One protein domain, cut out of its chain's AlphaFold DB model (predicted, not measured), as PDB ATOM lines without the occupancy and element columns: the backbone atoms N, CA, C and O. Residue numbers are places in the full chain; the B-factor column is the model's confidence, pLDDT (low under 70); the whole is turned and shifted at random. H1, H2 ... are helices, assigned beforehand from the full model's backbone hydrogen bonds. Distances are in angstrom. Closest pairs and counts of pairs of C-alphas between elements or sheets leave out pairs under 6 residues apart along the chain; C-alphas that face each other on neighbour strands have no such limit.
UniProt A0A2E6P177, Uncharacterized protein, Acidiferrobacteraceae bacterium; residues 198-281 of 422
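What this domain is: This is residues 198 to 281 of the 422 residues of an uncharacterized protein of Acidiferrobacteraceae bacterium (UniProt A0A2E6P177). Look first for the long helix H2: H1 sits across its beginning as a head, H3 crosses it further along, and H4 and H5 complete the cluster there. The 84 printed residues hold five helices, H1 to H5 in order, and no named strand: all helix. The whole is compact, radius of gyration of the C-alphas 12.9 A, yet elongated, 40 by 25 by 18 A.

Where its parts are: Find C-alpha 211 at (23.312, 14.839, -30.587); from there H2 runs 26.8 A to residue 229. H1 is residues 198 to 207, H3 236 to 247, H4 249 to 255, and H5 268 to 278, ending at (31.364, -3.304, -11.922).

How they stand to each other: At the hub H2, residues 211 to 215 touch H1, about perpendicular at 81 degrees; the closest C-alphas, Lys 201 and Gly 211, are 5.4 A apart. Residues 216 to 224 touch H3 at a steep tilt of 58 degrees, opposite ways, closest at C-alphas Ile 220 and Ala 243, 5.8 A. Every O i to N i+4 pair is within hydrogen-bond range in H1, H2 and H5, against 6 of 8 in H3 and 1 of 3 in H4, whose i+3 count is 0 of 4.

The domain as a whole: The printed part has no cut; the link from H4 to H5 is long, 12 residues. Residue 281 has pLDDT under 70.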
ATOM      1  N   LYS A 198      14.597  14.791 -31.845       95.38
ATOM      2  CA  LYS A 198      14.335  16.223 -32.045       95.38
ATOM      3  C   LYS A 198      14.515  16.962 -30.721       95.38
ATOM      4  O   LYS A 198      15.256  17.944 -30.680       95.38
ATOM      5  N   GLU A 199      13.942  16.451 -29.636       94.69
ATOM      6  CA  GLU A 199      14.104  17.042 -28.304       94.69
ATOM      7  C   GLU A 199      15.549  16.911 -27.802       94.69
ATOM      8  O   GLU A 199      16.129  17.880 -27.310       94.69
ATOM      9  N   ALA A 200      16.203  15.767 -28.030       95.31
ATOM     10  CA  ALA A 200      17.615  15.594 -27.681       95.31
ATOM     11  C   ALA A 200      18.526  16.570 -28.444       95.31
ATOM     12  O   ALA A 200      19.522  17.041 -27.889       95.31
ATOM     13  N   LYS A 201      18.189  16.902 -29.698       92.81
ATOM     14  CA  LYS A 201      18.912  17.903 -30.490       92.81
ATOM     15  C   LYS A 201      18.767  19.308 -29.899       92.81
ATOM     16  O   LYS A 201      19.787  19.963 -29.728       92.81
ATOM     17  N   LYS A 202      17.566  19.735 -29.491       89.19
ATOM     18  CA  LYS A 202      17.373  21.042 -28.827       89.19
ATOM     19  C   LYS A 202      18.260  21.187 -27.583       89.19
ATOM     20  O   LYS A 202      18.893  22.223 -27.379       89.19
ATOM     21  N   VAL A 203      18.344  20.125 -26.774       89.50
ATOM     22  CA  VAL A 203      19.211  20.088 -25.582       89.50
ATOM     23  C   VAL A 203      20.687  20.133 -25.973       89.50
ATOM     24  O   VAL A 203      21.470  20.837 -25.340       89.50
ATOM     25  N   ALA A 204      21.072  19.384 -27.008       89.94
ATOM     26  CA  ALA A 204      22.437  19.372 -27.516       89.94
ATOM     27  C   ALA A 204      22.875  20.778 -27.948       89.94
ATOM     28  O   ALA A 204      23.895  21.271 -27.468       89.94
ATOM     29  N   ASP A 205      22.055  21.442 -28.761       86.12
ATOM     30  CA  ASP A 205      22.350  22.768 -29.293       86.12
ATOM     31  C   ASP A 205      22.420  23.823 -28.168       86.12
ATOM     32  O   ASP A 205      23.314  24.667 -28.171       86.12
ATOM     33  N   SER A 206      21.567  23.719 -27.137       81.62
ATOM     34  CA  SER A 206      21.574  24.629 -25.972       81.62
ATOM     35  C   SER A 206      22.872  24.587 -25.156       81.62
ATOM     36  O   SER A 206      23.225  25.570 -24.506       81.62
ATOM     37  N   TYR A 207      23.581  23.456 -25.168       81.38
ATOM     38  CA  TYR A 207      24.824  23.260 -24.413       81.38
ATOM     39  C   TYR A 207      26.074  23.151 -25.295       81.38
ATOM     40  O   TYR A 207      27.166  22.927 -24.772       81.38
ATOM     41  N   GLY A 208      25.938  23.286 -26.618       83.75
ATOM     42  CA  GLY A 208      27.042  23.091 -27.560       83.75
ATOM     43  C   GLY A 208      27.530  21.637 -27.647       83.75
ATOM     44  O   GLY A 208      28.696  21.384 -27.949       83.75
ATOM     45  N   TYR A 209      26.668  20.662 -27.354       88.31
ATOM     46  CA  TYR A 209      26.966  19.240 -27.514       88.31
ATOM     47  C   TYR A 209      26.546  18.729 -28.895       88.31
ATOM     48  O   TYR A 209      25.652  19.263 -29.539       88.31
ATOM     49  N   SER A 210      27.140  17.617 -29.335       92.50
ATOM     50  CA  SER A 210      26.584  16.858 -30.463       92.50
ATOM     51  C   SER A 210      25.402  16.001 -30.006       92.50
ATOM     52  O   SER A 210      25.412  15.473 -28.893       92.50
ATOM     53  N   GLY A 211      24.434  15.741 -30.892       92.62
ATOM     54  CA  GLY A 211      23.312  14.839 -30.587       92.62
ATOM     55  C   GLY A 211      23.761  13.441 -30.127       92.62
ATOM     56  O   GLY A 211      23.167  12.860 -29.221       92.62
ATOM     57  N   LYS A 212      24.879  12.926 -30.667       94.38
ATOM     58  CA  LYS A 212      25.495  11.663 -30.217       94.38
ATOM     59  C   LYS A 212      26.007  11.752 -28.775       94.38
ATOM     60  O   LYS A 212      25.832  10.801 -28.013       94.38
ATOM     61  N   SER A 213      26.642  12.866 -28.410       94.38
ATOM     62  CA  SER A 213      27.100  13.116 -27.038       94.38
ATOM     63  C   SER A 213      25.917  13.221 -26.078       94.38
ATOM     64  O   SER A 213      25.905  12.540 -25.056       94.38
ATOM     65  N   THR A 214      24.876  13.972 -26.447       95.62
ATOM     66  CA  THR A 214      23.655  14.105 -25.640       95.62
ATOM     67  C   THR A 214      22.982  12.756 -25.424       95.62
ATOM     68  O   THR A 214      22.759  12.379 -24.280       95.62
ATOM     69  N   LYS A 215      22.761  11.959 -26.480       97.75
ATOM     70  CA  LYS A 215      22.199  10.603 -26.347       97.75
ATOM     71  C   LYS A 215      23.012   9.732 -25.384       97.75
ATOM     72  O   LYS A 215      22.440   9.022 -24.562       97.75
ATOM     73  N   LYS A 216      24.346   9.812 -25.448       97.31
ATOM     74  CA  LYS A 216      25.237   9.097 -24.526       97.31
ATOM     75  C   LYS A 216      25.067   9.580 -23.081       97.31
ATOM     76  O   LYS A 216      24.967   8.745 -22.191       97.31
ATOM     77  N   LEU A 217      25.021  10.892 -22.843       97.31
ATOM     78  CA  LEU A 217      24.795  11.468 -21.511       97.31
ATOM     79  C   LEU A 217      23.451  11.020 -20.924       97.31
ATOM     80  O   LEU A 217      23.421  10.552 -19.787       97.31
ATOM     81  N   LEU A 218      22.376  11.086 -21.716       98.25
ATOM     82  CA  LEU A 218      21.055  10.594 -21.322       98.25
ATOM     83  C   LEU A 218      21.124   9.115 -20.935       98.25
ATOM     84  O   LEU A 218      20.699   8.751 -19.845       98.25
ATOM     85  N   GLY A 219      21.731   8.277 -21.779       98.25
ATOM     86  CA  GLY A 219      21.874   6.850 -21.507       98.25
ATOM     87  C   GLY A 219      22.664   6.531 -20.240       98.25
ATOM     88  O   GLY A 219      22.258   5.663 -19.473       98.25
ATOM     89  N   ILE A 220      23.753   7.258 -19.978       98.19
ATOM     90  CA  ILE A 220      24.546   7.060 -18.758       98.19
ATOM     91  C   ILE A 220      23.709   7.361 -17.520       98.19
ATOM     92  O   ILE A 220      23.678   6.554 -16.592       98.19
ATOM     93  N   TYR A 221      23.027   8.508 -17.500       98.12
ATOM     94  CA  TYR A 221      22.227   8.876 -16.340       98.12
ATOM     95  C   TYR A 221      21.018   7.949 -16.161       98.12
ATOM     96  O   TYR A 221      20.714   7.571 -15.035       98.12
ATOM     97  N   ARG A 222      20.367   7.511 -17.246       98.00
ATOM     98  CA  ARG A 222      19.254   6.549 -17.186       98.00
ATOM     99  C   ARG A 222      19.663   5.232 -16.530       98.00
ATOM    100  O   ARG A 222      18.956   4.763 -15.645       98.00
ATOM    101  N   VAL A 223      20.816   4.672 -16.902       98.38
ATOM    102  CA  VAL A 223      21.341   3.451 -16.265       98.38
ATOM    103  C   VAL A 223      21.741   3.715 -14.811       98.38
ATOM    104  O   VAL A 223      21.417   2.920 -13.936       98.38
ATOM    105  N   PHE A 224      22.385   4.848 -14.520       97.81
ATOM    106  CA  PHE A 224      22.709   5.241 -13.143       97.81
ATOM    107  C   PHE A 224      21.452   5.339 -12.258       97.81
ATOM    108  O   PHE A 224      21.437   4.834 -11.138       97.81
ATOM    109  N   GLU A 225      20.376   5.930 -12.778       96.62
ATOM    110  CA  GLU A 225      19.084   6.031 -12.099       96.62
ATOM    111  C   GLU A 225      18.444   4.652 -11.869       96.62
ATOM    112  O   GLU A 225      17.905   4.411 -10.789       96.62
ATOM    113  N   GLN A 226      18.515   3.735 -12.846       97.25
ATOM    114  CA  GLN A 226      18.059   2.350 -12.664       97.25
ATOM    115  C   GLN A 226      18.811   1.665 -11.527       97.25
ATOM    116  O   GLN A 226      18.189   1.079 -10.647       97.25
ATOM    117  N   LEU A 227      20.138   1.795 -11.506       96.94
ATOM    118  CA  LEU A 227      20.965   1.175 -10.480       96.94
ATOM    119  C   LEU A 227      20.623   1.698  -9.074       96.94
ATOM    120  O   LEU A 227      20.528   0.909  -8.139       96.94
ATOM    121  N   LEU A 228      20.361   3.004  -8.934       94.56
ATOM    122  CA  LEU A 228      19.878   3.588  -7.676       94.56
ATOM    123  C   LEU A 228      18.487   3.074  -7.275       94.56
ATOM    124  O   LEU A 228      18.245   2.831  -6.093       94.56
ATOM    125  N   LYS A 229      17.561   2.926  -8.234       95.31
ATOM    126  CA  LYS A 229      16.196   2.420  -7.988       95.31
ATOM    127  C   LYS A 229      16.211   0.976  -7.487       95.31
ATOM    128  O   LYS A 229      15.503   0.676  -6.529       95.31
ATOM    129  N   GLU A 230      17.083   0.148  -8.056       96.12
ATOM    130  CA  GLU A 230      17.326  -1.239  -7.633       96.12
ATOM    131  C   GLU A 230      18.191  -1.353  -6.365       96.12
ATOM    132  O   GLU A 230      18.531  -2.449  -5.937       96.12
ATOM    133  N   ARG A 231      18.526  -0.221  -5.727       94.19
ATOM    134  CA  ARG A 231      19.314  -0.134  -4.485       94.19
ATOM    135  C   ARG A 231      20.740  -0.678  -4.584       94.19
ATOM    136  O   ARG A 231      21.367  -0.885  -3.550       94.19
ATOM    137  N   TYR A 232      21.284  -0.821  -5.790       94.31
ATOM    138  CA  TYR A 232      22.701  -1.123  -5.952       94.31
ATOM    139  C   TYR A 232      23.559   0.039  -5.443       94.31
ATOM    140  O   TYR A 232      23.196   1.212  -5.575       94.31
ATOM    141  N   SER A 233      24.745  -0.279  -4.920       92.94
ATOM    142  CA  SER A 233      25.697   0.680  -4.329       92.94
ATOM    143  C   SER A 233      26.441   1.550  -5.362       92.94
ATOM    144  O   SER A 233      27.635   1.836  -5.242       92.94
ATOM    145  N   VAL A 234      25.739   1.981  -6.413       94.75
ATOM    146  CA  VAL A 234      26.280   2.840  -7.464       94.75
ATOM    147  C   VAL A 234      26.618   4.230  -6.913       94.75
ATOM    148  O   VAL A 234      25.945   4.790  -6.052       94.75
ATOM    149  N   ASN A 235      27.684   4.815  -7.442       92.31
ATOM    150  CA  ASN A 235      28.164   6.149  -7.088       92.31
ATOM    151  C   ASN A 235      28.820   6.821  -8.303       92.31
ATOM    152  O   ASN A 235      28.989   6.198  -9.353       92.31
ATOM    153  N   GLU A 236      29.210   8.086  -8.157       91.06
ATOM    154  CA  GLU A 236      29.721   8.919  -9.252       91.06
ATOM    155  C   GLU A 236      30.938   8.337  -9.994       91.06
ATOM    156  O   GLU A 236      31.108   8.598 -11.188       91.06
ATOM    157  N   ASN A 237      31.767   7.524  -9.328       90.56
ATOM    158  CA  ASN A 237      32.967   6.933  -9.929       90.56
ATOM    159  C   ASN A 237      32.629   5.861 -10.976       90.56
ATOM    160  O   ASN A 237      33.426   5.604 -11.878       90.56
ATOM    161  N   HIS A 238      31.420   5.295 -10.928       95.38
ATOM    162  CA  HIS A 238      30.960   4.296 -11.893       95.38
ATOM    163  C   HIS A 238      30.551   4.898 -13.244       95.38
ATOM    164  O   HIS A 238      30.293   4.149 -14.186       95.38
ATOM    165  N   TYR A 239      30.528   6.233 -13.380       96.19
ATOM    166  CA  TYR A 239      30.167   6.918 -14.627       96.19
ATOM    167  C   TYR A 239      30.882   6.326 -15.847       96.19
ATOM    168  O   TYR A 239      30.254   6.015 -16.859       96.19
ATOM    169  N   THR A 240      32.204   6.163 -15.758       96.56
ATOM    170  CA  THR A 240      33.013   5.711 -16.894       96.56
ATOM    171  C   THR A 240      32.707   4.259 -17.253       96.56
ATOM    172  O   THR A 240      32.668   3.926 -18.435       96.56
ATOM    173  N   LEU A 241      32.433   3.408 -16.262       97.50
ATOM    174  CA  LEU A 241      32.066   2.007 -16.483       97.50
ATOM    175  C   LEU A 241      30.693   1.894 -17.151       97.50
ATOM    176  O   LEU A 241      30.563   1.190 -18.152       97.50
ATOM    177  N   ILE A 242      29.703   2.672 -16.694       98.31
ATOM    178  CA  ILE A 242      28.387   2.762 -17.350       98.31
ATOM    179  C   ILE A 242      28.561   3.232 -18.799       98.31
ATOM    180  O   ILE A 242      28.028   2.628 -19.731       98.31
ATOM    181  N   ALA A 243      29.358   4.284 -19.008       97.88
ATOM    182  CA  ALA A 243      29.626   4.826 -20.333       97.88
ATOM    183  C   ALA A 243      30.243   3.781 -21.275       97.88
ATOM    184  O   ALA A 243      29.888   3.748 -22.455       97.88
ATOM    185  N   LEU A 244      31.156   2.942 -20.779       97.50
ATOM    186  CA  LEU A 244      31.776   1.860 -21.544       97.50
ATOM    187  C   LEU A 244      30.774   0.745 -21.868       97.50
ATOM    188  O   LEU A 244      30.707   0.324 -23.025       97.50
ATOM    189  N   ALA A 245      29.949   0.342 -20.898       97.62
ATOM    190  CA  ALA A 245      28.920  -0.683 -21.069       97.62
ATOM    191  C   ALA A 245      27.918  -0.340 -22.174       97.62
ATOM    192  O   ALA A 245      27.678  -1.161 -23.059       97.62
ATOM    193  N   ILE A 246      27.410   0.894 -22.200       97.31
ATOM    194  CA  ILE A 246      26.416   1.304 -23.204       97.31
ATOM    195  C   ILE A 246      27.034   1.686 -24.563       97.31
ATOM    196  O   ILE A 246      26.327   1.780 -25.568       97.31
ATOM    197  N   SER A 247      28.350   1.933 -24.618       95.50
ATOM    198  CA  SER A 247      29.043   2.337 -25.855       95.50
ATOM    199  C   SER A 247      29.638   1.159 -26.629       95.50
ATOM    200  O   SER A 247      29.848   1.269 -27.840       95.50
ATOM    201  N   ASN A 248      29.940   0.043 -25.961       92.88
ATOM    202  CA  ASN A 248      30.534  -1.119 -26.610       92.88
ATOM    203  C   ASN A 248      29.493  -1.840 -27.481       92.88
ATOM    204  O   ASN A 248      28.496  -2.336 -26.970       92.88
ATOM    205  N   ARG A 249      29.721  -1.918 -28.800       88.50
ATOM    206  CA  ARG A 249      28.746  -2.488 -29.749       88.50
ATOM    207  C   ARG A 249      28.369  -3.936 -29.438       88.50
ATOM    208  O   ARG A 249      27.205  -4.275 -29.600       88.50
ATOM    209  N   THR A 250      29.339  -4.735 -29.005       83.12
ATOM    210  CA  THR A 250      29.154  -6.151 -28.685       83.12
ATOM    211  C   THR A 250      28.415  -6.310 -27.360       83.12
ATOM    212  O   THR A 250      27.368  -6.940 -27.299       83.12
ATOM    213  N   LEU A 251      28.909  -5.680 -26.293       91.31
ATOM    214  CA  LEU A 251      28.333  -5.888 -24.967       91.31
ATOM    215  C   LEU A 251      26.993  -5.181 -24.776       91.31
ATOM    216  O   LEU A 251      26.132  -5.734 -24.099       91.31
ATOM    217  N   LYS A 252      26.789  -3.986 -25.353       94.12
ATOM    218  CA  LYS A 252      25.597  -3.177 -25.053       94.12
ATOM    219  C   LYS A 252      24.310  -3.961 -25.308       94.12
ATOM    220  O   LYS A 252      23.452  -3.996 -24.441       94.12
ATOM    221  N   LYS A 253      24.189  -4.612 -26.469       91.44
ATOM    222  CA  LYS A 253      22.947  -5.264 -26.896       91.44
ATOM    223  C   LYS A 253      22.871  -6.683 -26.353       91.44
ATOM    224  O   LYS A 253      21.869  -7.060 -25.759       91.44
ATOM    225  N   ASP A 254      23.939  -7.449 -26.537       90.44
ATOM    226  CA  ASP A 254      23.868  -8.894 -26.344       90.44
ATOM    227  C   ASP A 254      24.054  -9.277 -24.876       90.44
ATOM    228  O   ASP A 254      23.344 -10.151 -24.373       90.44
ATOM    229  N   TYR A 255      24.957  -8.573 -24.186       94.25
ATOM    230  CA  TYR A 255      25.355  -8.864 -22.812       94.25
ATOM    231  C   TYR A 255      24.583  -8.031 -21.779       94.25
ATOM    232  O   TYR A 255      23.934  -8.585 -20.895       94.25
ATOM    233  N   PHE A 256      24.605  -6.703 -21.907       97.38
ATOM    234  CA  PHE A 256      23.942  -5.784 -20.975       97.38
ATOM    235  C   PHE A 256      22.477  -5.503 -21.312       97.38
ATOM    236  O   PHE A 256      21.841  -4.751 -20.580       97.38
ATOM    237  N   LYS A 257      21.945  -6.063 -22.407       97.19
ATOM    238  CA  LYS A 257      20.535  -5.895 -22.804       97.19
ATOM    239  C   LYS A 257      20.090  -4.423 -22.781       97.19
ATOM    240  O   LYS A 257      19.028  -4.077 -22.277       97.19
ATOM    241  N   TYR A 258      20.962  -3.539 -23.260       98.19
ATOM    242  CA  TYR A 258      20.743  -2.101 -23.288       98.19
ATOM    243  C   TYR A 258      19.953  -1.704 -24.536       98.19
ATOM    244  O   TYR A 258      20.440  -1.845 -25.665       98.19
ATOM    245  N   ASP A 259      18.764  -1.147 -24.331       97.69
ATOM    246  CA  ASP A 259      17.949  -0.558 -25.390       97.69
ATOM    247  C   ASP A 259      18.495   0.826 -25.752       97.69
ATOM    248  O   ASP A 259      18.249   1.830 -25.079       97.69
ATOM    249  N   SER A 260      19.245   0.881 -26.854       96.06
ATOM    250  CA  SER A 260      19.830   2.127 -27.341       96.06
ATOM    251  C   SER A 260      18.876   3.000 -28.145       96.06
ATOM    252  O   SER A 260      19.309   4.061 -28.593       96.06
ATOM    253  N   ASP A 261      17.632   2.587 -28.368       94.50
ATOM    254  CA  ASP A 261      16.759   3.226 -29.351       94.50
ATOM    255  C   ASP A 261      15.629   4.003 -28.690       94.50
ATOM    256  O   ASP A 261      15.413   5.153 -29.075       94.50
ATOM    257  N   ARG A 262      14.977   3.432 -27.668       95.25
ATOM    258  CA  ARG A 262      13.801   4.049 -27.039       95.25
ATOM    259  C   ARG A 262      14.010   4.403 -25.572       95.25
ATOM    260  O   ARG A 262      13.940   5.573 -25.217       95.25
ATOM    261  N   SER A 263      14.228   3.428 -24.703       97.25
ATOM    262  CA  SER A 263      14.219   3.642 -23.246       97.25
ATOM    263  C   SER A 263      15.550   4.155 -22.688       97.25
ATOM    264  O   SER A 263      15.565   4.791 -21.629       97.25
ATOM    265  N   LEU A 264      16.655   3.904 -23.403       98.31
ATOM    266  CA  LEU A 264      18.026   4.134 -22.937       98.31
ATOM    267  C   LEU A 264      18.307   3.458 -21.591       98.31
ATOM    268  O   LEU A 264      19.006   4.019 -20.746       98.31
ATOM    269  N   GLN A 265      17.756   2.264 -21.401       98.06
ATOM    270  CA  GLN A 265      17.833   1.483 -20.174       98.06
ATOM    271  C   GLN A 265      18.390   0.085 -20.443       98.06
ATOM    272  O   GLN A 265      18.341  -0.411 -21.568       98.06
ATOM    273  N   MET A 266      18.940  -0.536 -19.402       98.44
ATOM    274  CA  MET A 266      19.236  -1.969 -19.389       98.44
ATOM    275  C   MET A 266      18.003  -2.742 -18.919       98.44
ATOM    276  O   MET A 266      17.276  -2.266 -18.043       98.44
ATOM    277  N   GLU A 267      17.788  -3.938 -19.457       97.94
ATOM    278  CA  GLU A 267      16.885  -4.911 -18.834       97.94
ATOM    279  C   GLU A 267      17.428  -5.364 -17.466       97.94
ATOM    280  O   GLU A 267      18.609  -5.181 -17.156       97.94
ATOM    281  N   GLU A 268      16.576  -5.990 -16.652       97.44
ATOM    282  CA  GLU A 268      16.924  -6.465 -15.305       97.44
ATOM    283  C   GLU A 268      18.172  -7.365 -15.311       97.44
ATOM    284  O   GLU A 268      19.112  -7.130 -14.552       97.44
ATOM    285  N   GLU A 269      18.247  -8.322 -16.245       96.81
ATOM    286  CA  GLU A 269      19.420  -9.191 -16.425       96.81
ATOM    287  C   GLU A 269      20.704  -8.376 -16.676       96.81
ATOM    288  O   GLU A 269      21.777  -8.690 -16.153       96.81
ATOM    289  N   GLY A 270      20.594  -7.301 -17.459       97.62
ATOM    290  CA  GLY A 270      21.695  -6.393 -17.758       97.62
ATOM    291  C   GLY A 270      22.176  -5.616 -16.537       97.62
ATOM    292  O   GLY A 270      23.385  -5.489 -16.334       97.62
ATOM    293  N   LEU A 271      21.247  -5.146 -15.699       97.81
ATOM    294  CA  LEU A 271      21.566  -4.467 -14.442       97.81
ATOM    295  C   LEU A 271      22.256  -5.411 -13.456       97.81
ATOM    296  O   LEU A 271      23.274  -5.029 -12.880       97.81
ATOM    297  N   VAL A 272      21.759  -6.644 -13.312       96.00
ATOM    298  CA  VAL A 272      22.376  -7.675 -12.460       96.00
ATOM    299  C   VAL A 272      23.810  -7.963 -12.916       96.00
ATOM    300  O   VAL A 272      24.726  -7.949 -12.094       96.00
ATOM    301  N   ARG A 273      24.029  -8.147 -14.227       96.12
ATOM    302  CA  ARG A 273      25.371  -8.332 -14.814       96.12
ATOM    303  C   ARG A 273      26.280  -7.126 -14.601       96.12
ATOM    304  O   ARG A 273      27.464  -7.285 -14.314       96.12
ATOM    305  N   PHE A 274      25.765  -5.911 -14.776       97.56
ATOM    306  CA  PHE A 274      26.558  -4.703 -14.556       97.56
ATOM    307  C   PHE A 274      26.965  -4.584 -13.089       97.56
ATOM    308  O   PHE A 274      28.125  -4.313 -12.788       97.56
ATOM    309  N   ASN A 275      26.023  -4.832 -12.183       95.56
ATOM    310  CA  ASN A 275      26.254  -4.801 -10.753       95.56
ATOM    311  C   ASN A 275      27.329  -5.819 -10.330       95.56
ATOM    312  O   ASN A 275      28.300  -5.417  -9.692       95.56
ATOM    313  N   SER A 276      27.234  -7.082 -10.769       92.88
ATOM    314  CA  SER A 276      28.223  -8.117 -10.431       92.88
ATOM    315  C   SER A 276      29.615  -7.858 -11.014       92.88
ATOM    316  O   SER A 276      30.618  -8.183 -10.385       92.88
ATOM    317  N   LEU A 277      29.700  -7.266 -12.208       94.81
ATOM    318  CA  LEU A 277      30.982  -6.989 -12.857       94.81
ATOM    319  C   LEU A 277      31.653  -5.705 -12.379       94.81
ATOM    320  O   LEU A 277      32.879  -5.634 -12.417       94.81
ATOM    321  N   CYS A 278      30.870  -4.677 -12.039       95.75
ATOM    322  CA  CYS A 278      31.364  -3.304 -11.922       95.75
ATOM    323  C   CYS A 278      31.060  -2.617 -10.584       95.75
ATOM    324  O   CYS A 278      31.649  -1.567 -10.344       95.75
ATOM    325  N   ILE A 279      30.132  -3.125  -9.759       92.62
ATOM    326  CA  ILE A 279      29.666  -2.429  -8.544       92.62
ATOM    327  C   ILE A 279      29.889  -3.258  -7.277       92.62
ATOM    328  O   ILE A 279      30.623  -2.819  -6.397       92.62
ATOM    329  N   THR A 280      29.200  -4.393  -7.123       79.75
ATOM    330  CA  THR A 280      29.096  -5.076  -5.819       79.75
ATOM    331  C   THR A 280      30.328  -5.910  -5.501       79.75
ATOM    332  O   THR A 280      30.940  -6.481  -6.407       79.75
ATOM    333  N   PRO A 281      30.655  -6.031  -4.201       57.44
ATOM    334  CA  PRO A 281      29.925  -6.999  -3.360       57.44
ATOM    335  C   PRO A 281      29.252  -6.389  -2.119       57.44
ATOM    336  O   PRO A 281      29.831  -5.558  -1.430       57.44
TER     337      PRO A 281